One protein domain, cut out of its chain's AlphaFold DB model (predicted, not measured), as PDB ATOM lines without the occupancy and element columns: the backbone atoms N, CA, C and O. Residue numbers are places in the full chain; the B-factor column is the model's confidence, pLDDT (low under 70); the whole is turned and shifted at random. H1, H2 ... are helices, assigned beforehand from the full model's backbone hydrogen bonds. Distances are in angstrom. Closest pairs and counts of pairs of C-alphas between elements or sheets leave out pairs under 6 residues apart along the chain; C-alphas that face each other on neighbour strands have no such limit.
ATOM      1  N   ASP A  45      39.629  47.176 114.080       87.62
ATOM      2  CA  ASP A  45      41.020  46.764 114.205       87.62
ATOM      3  C   ASP A  45      41.712  46.667 112.836       87.62
ATOM      4  O   ASP A  45      41.076  46.633 111.777       87.62
ATOM      5  N   TYR A  46      43.044  46.596 112.869       87.31
ATOM      6  CA  TYR A  46      43.875  46.523 111.669       87.31
ATOM      7  C   TYR A  46      43.687  45.230 110.862       87.31
ATOM      8  O   TYR A  46      43.876  45.267 109.652       87.31
ATOM      9  N   GLN A  47      43.280  44.110 111.470       92.19
ATOM     10  CA  GLN A  47      43.057  42.849 110.746       92.19
ATOM     11  C   GLN A  47      41.807  42.923 109.860       92.19
ATOM     12  O   GLN A  47      41.784  42.371 108.757       92.19
ATOM     13  N   CYS A  48      40.771  43.639 110.305       94.81
ATOM     14  CA  CYS A  48      39.631  43.975 109.458       94.81
ATOM     15  C   CYS A  48      40.058  44.865 108.280       94.81
ATOM     16  O   CYS A  48      39.743  44.553 107.132       94.81
ATOM     17  N   VAL A  49      40.837  45.921 108.544       93.00
ATOM     18  CA  VAL A  49      41.323  46.832 107.494       93.00
ATOM     19  C   VAL A  49      42.192  46.097 106.472       93.00
ATOM     20  O   VAL A  49      42.044  46.317 105.273       93.00
ATOM     21  N   GLU A  50      43.054  45.187 106.921       93.75
ATOM     22  CA  GLU A  50      43.937  44.400 106.060       93.75
ATOM     23  C   GLU A  50      43.146  43.500 105.096       93.75
ATOM     24  O   GLU A  50      43.473  43.422 103.912       93.75
ATOM     25  N   LYS A  51      42.042  42.890 105.553       95.56
ATOM     26  CA  LYS A  51      41.132  42.135 104.675       95.56
ATOM     27  C   LYS A  51      40.440  43.029 103.651       95.56
ATOM     28  O   LYS A  51      40.378  42.659 102.483       95.56
ATOM     29  N   VAL A  52      39.959  44.203 104.062       95.69
ATOM     30  CA  VAL A  52      39.302  45.149 103.145       95.69
ATOM     31  C   VAL A  52      40.292  45.685 102.106       95.69
ATOM     32  O   VAL A  52      39.944  45.778 100.934       95.69
ATOM     33  N   GLN A  53      41.537  45.966 102.501       92.75
ATOM     34  CA  GLN A  53      42.635  46.325 101.593       92.75
ATOM     35  C   GLN A  53      42.934  45.202 100.590       92.75
ATOM     36  O   GLN A  53      43.124  45.474  99.409       92.75
ATOM     37  N   GLN A  54      42.948  43.938 101.026       95.56
ATOM     38  CA  GLN A  54      43.144  42.797 100.124       95.56
ATOM     39  C   GLN A  54      41.979  42.637  99.138       95.56
ATOM     40  O   GLN A  54      42.221  42.458  97.944       95.56
ATOM     41  N   GLU A  55      40.728  42.751  99.600       94.69
ATOM     42  CA  GLU A  55      39.553  42.749  98.718       94.69
ATOM     43  C   GLU A  55      39.608  43.910  97.713       94.69
ATOM     44  O   GLU A  55      39.343  43.709  96.528       94.69
ATOM     45  N   GLN A  56      40.000  45.107  98.162       92.81
ATOM     46  CA  GLN A  56      40.151  46.280  97.306       92.81
ATOM     47  C   GLN A  56      41.259  46.076  96.271       92.81
ATOM     48  O   GLN A  56      41.053  46.365  95.097       92.81
ATOM     49  N   ALA A  57      42.422  45.559  96.672       93.81
ATOM     50  CA  ALA A  57      43.534  45.295  95.766       93.81
ATOM     51  C   ALA A  57      43.159  44.257  94.701       93.81
ATOM     52  O   ALA A  57      43.456  44.453  93.524       93.81
ATOM     53  N   GLN A  58      42.466  43.187  95.096       94.25
ATOM     54  CA  GLN A  58      41.971  42.171  94.171       94.25
ATOM     55  C   GLN A  58      40.967  42.781  93.184       94.25
ATOM     56  O   GLN A  58      41.135  42.651  91.974       94.25
ATOM     57  N   TRP A  59      39.991  43.539  93.690       92.75
ATOM     58  CA  TRP A  59      39.002  44.225  92.863       92.75
ATOM     59  C   TRP A  59      39.653  45.219  91.889       92.75
ATOM     60  O   TRP A  59      39.291  45.260  90.719       92.75
ATOM     61  N   MET A  60      40.669  45.963  92.332       89.12
ATOM     62  CA  MET A  60      41.429  46.897  91.497       89.12
ATOM     63  C   MET A  60      42.212  46.201  90.384       89.12
ATOM     64  O   MET A  60      42.395  46.792  89.326       89.12
ATOM     65  N   VAL A  61      42.675  44.964  90.582       92.38
ATOM     66  CA  VAL A  61      43.319  44.183  89.513       92.38
ATOM     67  C   VAL A  61      42.298  43.777  88.451       92.38
ATOM     68  O   VAL A  61      42.586  43.895  87.260       92.38
ATOM     69  N   ASP A  62      41.106  43.352  88.872       91.94
ATOM     70  CA  ASP A  62      40.034  42.919  87.970       91.94
ATOM     71  C   ASP A  62      39.322  44.101  87.271       91.94
ATOM     72  O   ASP A  62      38.848  43.952  86.144       91.94
ATOM     73  N   HIS A  63      39.322  45.292  87.885       91.94
ATOM     74  CA  HIS A  63      38.619  46.498  87.414       91.94
ATOM     75  C   HIS A  63      39.531  47.709  87.151       91.94
ATOM     76  O   HIS A  63      39.060  48.846  87.083       91.94
ATOM     77  N   ALA A  64      40.839  47.500  86.959       86.38
ATOM     78  CA  ALA A  64      41.820  48.581  86.789       86.38
ATOM     79  C   ALA A  64      41.437  49.587  85.688       86.38
ATOM     80  O   ALA A  64      41.648  50.791  85.834       86.38
ATOM     81  N   MET A  65      40.882  49.086  84.581       84.38
ATOM     82  CA  MET A  65      40.494  49.914  83.437       84.38
ATOM     83  C   MET A  65      39.227  50.729  83.715       84.38
ATOM     84  O   MET A  65      39.185  51.901  83.348       84.38
ATOM     85  N   ASP A  66      38.240  50.145  84.402       86.81
ATOM     86  CA  ASP A  66      37.005  50.836  84.792       86.81
ATOM     87  C   ASP A  66      37.305  51.935  85.821       86.81
ATOM     88  O   ASP A  66      36.818  53.056  85.710       86.81
ATOM     89  N   TYR A  67      38.187  51.647  86.781       82.75
ATOM     90  CA  TYR A  67      38.615  52.616  87.786       82.75
ATOM     91  C   TYR A  67      39.425  53.773  87.184       82.75
ATOM     92  O   TYR A  67      39.235  54.930  87.556       82.75
ATOM     93  N   ALA A  68      40.316  53.489  86.229       85.88
ATOM     94  CA  ALA A  68      41.078  54.526  85.534       85.88
ATOM     95  C   ALA A  68      40.182  55.433  84.674       85.88
ATOM     96  O   ALA A  68      40.423  56.639  84.616       85.88
ATOM     97  N   ALA A  69      39.155  54.871  84.028       86.12
ATOM     98  CA  ALA A  69      38.154  55.643  83.296       86.12
ATOM     99  C   ALA A  69      37.339  56.530  84.250       86.12
ATOM    100  O   ALA A  69      37.297  57.746  84.065       86.12
ATOM    101  N   ALA A  70      36.827  55.956  85.339       84.38
ATOM    102  CA  ALA A  70      36.057  56.681  86.341       84.38
ATOM    103  C   ALA A  70      36.840  57.837  86.988       84.38
ATOM    104  O   ALA A  70      36.309  58.930  87.160       84.38
ATOM    105  N   GLY A  71      38.125  57.634  87.296       83.38
ATOM    106  CA  GLY A  71      38.986  58.690  87.838       83.38
ATOM    107  C   GLY A  71      39.290  59.818  86.844       83.38
ATOM    108  O   GLY A  71      39.572  60.939  87.264       83.38
ATOM    109  N   ALA A  72      39.228  59.547  85.536       84.38
ATOM    110  CA  ALA A  72      39.356  60.574  84.504       84.38
ATOM    111  C   ALA A  72      38.057  61.376  84.311       84.38
ATOM    112  O   ALA A  72      38.119  62.538  83.912       84.38
ATOM    113  N   GLU A  73      36.906  60.762  84.590       84.56
ATOM    114  CA  GLU A  73      35.586  61.393  84.496       84.56
ATOM    115  C   GLU A  73      35.219  62.188  85.757       84.56
ATOM    116  O   GLU A  73      34.653  63.272  85.639       84.56
ATOM    117  N   ASP A  74      35.577  61.695  86.947       86.69
ATOM    118  CA  ASP A  74      35.174  62.281  88.233       86.69
ATOM    119  C   ASP A  74      36.308  62.234  89.282       86.69
ATOM    120  O   ASP A  74      36.254  61.578  90.330       86.69
ATOM    121  N   GLY A  75      37.398  62.944  88.974       86.06
ATOM    122  CA  GLY A  75      38.581  63.020  89.840       86.06
ATOM    123  C   GLY A  75      38.326  63.693  91.201       86.06
ATOM    124  O   GLY A  75      39.035  63.411  92.171       86.06
ATOM    125  N   GLU A  76      37.308  64.551  91.310       89.44
ATOM    126  CA  GLU A  76      36.904  65.157  92.586       89.44
ATOM    127  C   GLU A  76      36.265  64.123  93.516       89.44
ATOM    128  O   GLU A  76      36.649  64.048  94.686       89.44
ATOM    129  N   ARG A  77      35.363  63.266  93.009       85.75
ATOM    130  CA  ARG A  77      34.782  62.176  93.806       85.75
ATOM    131  C   ARG A  77      35.848  61.182  94.267       85.75
ATOM    132  O   ARG A  77      35.851  60.795  95.435       85.75
ATOM    133  N   LEU A  78      36.791  60.842  93.388       86.06
ATOM    134  CA  LEU A  78      37.954  60.016  93.725       86.06
ATOM    135  C   LEU A  78      38.751  60.618  94.897       86.06
ATOM    136  O   LEU A  78      39.073  59.917  95.857       86.06
ATOM    137  N   THR A  79      39.032  61.924  94.837       89.75
ATOM    138  CA  THR A  79      39.770  62.651  95.884       89.75
ATOM    139  C   THR A  79      39.011  62.637  97.211       89.75
ATOM    140  O   THR A  79      39.584  62.262  98.233       89.75
ATOM    141  N   GLN A  80      37.710  62.940  97.199       90.69
ATOM    142  CA  GLN A  80      36.870  62.892  98.403       90.69
ATOM    143  C   GLN A  80      36.816  61.488  99.019       90.69
ATOM    144  O   GLN A  80      36.792  61.339 100.241       90.69
ATOM    145  N   SER A  81      36.797  60.439  98.192       86.56
ATOM    146  CA  SER A  81      36.803  59.064  98.691       86.56
ATOM    147  C   SER A  81      38.130  58.712  99.374       86.56
ATOM    148  O   SER A  81      38.119  58.039 100.406       86.56
ATOM    149  N   VAL A  82      39.262  59.198  98.851       89.25
ATOM    150  CA  VAL A  82      40.580  59.036  99.490       89.25
ATOM    151  C   VAL A  82      40.638  59.790 100.819       89.25
ATOM    152  O   VAL A  82      41.060  59.211 101.816       89.25
ATOM    153  N   GLU A  83      40.149  61.030 100.879       93.56
ATOM    154  CA  GLU A  83      40.105  61.809 102.125       93.56
ATOM    155  C   GLU A  83      39.263  61.121 103.211       93.56
ATOM    156  O   GLU A  83      39.691  61.025 104.363       93.56
ATOM    157  N   LYS A  84      38.094  60.571 102.853       91.94
ATOM    158  CA  LYS A  84      37.264  59.781 103.782       91.94
ATOM    159  C   LYS A  84      37.999  58.540 104.293       91.94
ATOM    160  O   LYS A  84      37.909  58.218 105.478       91.94
ATOM    161  N   MET A  85      38.725  57.845 103.418       89.44
ATOM    162  CA  MET A  85      39.512  56.670 103.792       89.44
ATOM    163  C   MET A  85      40.635  57.038 104.769       89.44
ATOM    164  O   MET A  85      40.798  56.363 105.788       89.44
ATOM    165  N   THR A  86      41.352  58.136 104.512       93.31
ATOM    166  CA  THR A  86      42.364  58.676 105.430       93.31
ATOM    167  C   THR A  86      41.752  59.026 106.782       93.31
ATOM    168  O   THR A  86      42.248  58.551 107.799       93.31
ATOM    169  N   ALA A  87      40.619  59.733 106.809       93.56
ATOM    170  CA  ALA A  87      39.943  60.094 108.056       93.56
ATOM    171  C   ALA A  87      39.515  58.868 108.885       93.56
ATOM    172  O   ALA A  87      39.534  58.897 110.119       93.56
ATOM    173  N   CYS A  88      39.135  57.765 108.232       93.12
ATOM    174  CA  CYS A  88      38.818  56.518 108.925       93.12
ATOM    175  C   CYS A  88      40.052  55.791 109.455       93.12
ATOM    176  O   CYS A  88      40.023  55.312 110.585       93.12
ATOM    177  N   MET A  89      41.149  55.767 108.697       87.88
ATOM    178  CA  MET A  89      42.437  55.257 109.179       87.88
ATOM    179  C   MET A  89      42.952  56.067 110.375       87.88
ATOM    180  O   MET A  89      43.426  55.485 111.347       87.88
ATOM    181  N   GLU A  90      42.816  57.395 110.344       91.06
ATOM    182  CA  GLU A  90      43.194  58.276 111.454       91.06
ATOM    183  C   GLU A  90      42.340  58.021 112.696       91.06
ATOM    184  O   GLU A  90      42.883  57.937 113.794       91.06
ATOM    185  N   LYS A  91      41.025  57.819 112.544       87.94
ATOM    186  CA  LYS A  91      40.158  57.406 113.660       87.94
ATOM    187  C   LYS A  91      40.550  56.051 114.233       87.94
ATOM    188  O   LYS A  91      40.545  55.895 115.450       87.94
ATOM    189  N   LEU A  92      40.891  55.087 113.382       87.06
ATOM    190  CA  LEU A  92      41.328  53.764 113.823       87.06
ATOM    191  C   LEU A  92      42.652  53.856 114.598       87.06
ATOM    192  O   LEU A  92      42.792  53.264 115.665       87.06
ATOM    193  N   ALA A  93      43.595  54.656 114.096       86.19
ATOM    194  CA  ALA A  93      44.871  54.919 114.752       86.19
ATOM    195  C   ALA A  93      44.699  55.690 116.073       86.19
ATOM    196  O   ALA A  93      45.354  55.360 117.061       86.19
ATOM    197  N   ALA A  94      43.797  56.673 116.121       85.75
ATOM    198  CA  ALA A  94      43.459  57.409 117.337       85.75
ATOM    199  C   ALA A  94      42.800  56.497 118.382       85.75
ATOM    200  O   ALA A  94      43.230  56.488 119.530       85.75
ATOM    201  N   GLY A  95      41.851  55.646 117.977       77.88
ATOM    202  CA  GLY A  95      41.232  54.654 118.860       77.88
ATOM    203  C   GLY A  95      42.233  53.622 119.392       77.88
ATOM    204  O   GLY A  95      42.174  53.248 120.562       77.88
ATOM    205  N   ALA A  96      43.207  53.211 118.573       71.62
ATOM    206  CA  ALA A  96      44.311  52.356 119.009       71.62
ATOM    207  C   ALA A  96      45.259  53.077 119.991       71.62
ATOM    208  O   ALA A  96      45.720  52.471 120.960       71.62
ATOM    209  N   ALA A  97      45.516  54.372 119.788       67.69
ATOM    210  CA  ALA A  97      46.305  55.197 120.700       67.69
ATOM    211  C   ALA A  97      45.577  55.461 122.032       67.69
ATOM    212  O   ALA A  97      46.207  55.429 123.086       67.69
ATOM    213  N   GLU A  98      44.257  55.653 122.014       60.50
ATOM    214  CA  GLU A  98      43.424  55.785 123.217       60.50
ATOM    215  C   GLU A  98      43.329  54.464 123.994       60.50
ATOM    216  O   GLU A  98      43.396  54.476 125.221       60.50
ATOM    217  N   ALA A  99      43.277  53.316 123.311       58.59
ATOM    218  CA  ALA A  99      43.383  52.006 123.956       58.59
ATOM    219  C   ALA A  99      44.762  51.791 124.613       58.59
ATOM    220  O   ALA A  99      44.849  51.218 125.701       58.59
TER     221      ALA A  99
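This is residues 45 to 99 of the 156 residues of an uncharacterized protein of Deltaproteobacteria bacterium (UniProt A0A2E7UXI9). What shape is this? H1 and H3 are the arms of a flat, open U, and the shorter H2 bridges them at one end. What builds it? It is all helix, 55 printed residues with H1, H2 and H3 in that order. It is loose, radius of gyration of the C-alphas 13.7 A, and spans 41 by 23 by 7 A.

How do the helices stand? H1, residues 46 to 62, is about perpendicular to H2, residues 64 to 73, at 89 degrees. H3, residues 75 to 99, and H1 run opposite ways at a shallow tilt of 21 degrees; their closest C-alphas, of Tyr 46 and Leu 92, are 8.0 A apart. What of their backbones? Every O i to N i+4 pair is within hydrogen-bond range in H1, H2 and H3.

Where does H1 begin? C-alpha 46 is at (43.875, 46.523, 111.669). Where does H3 end? C-alpha 99, 36.2 A from C-alpha 75, is at (43.383, 52.006, 123.956).

Is it cut? The printed part has no cut and two tight links. Where is confidence low? Residues 97 to 99 are under pLDDT 70.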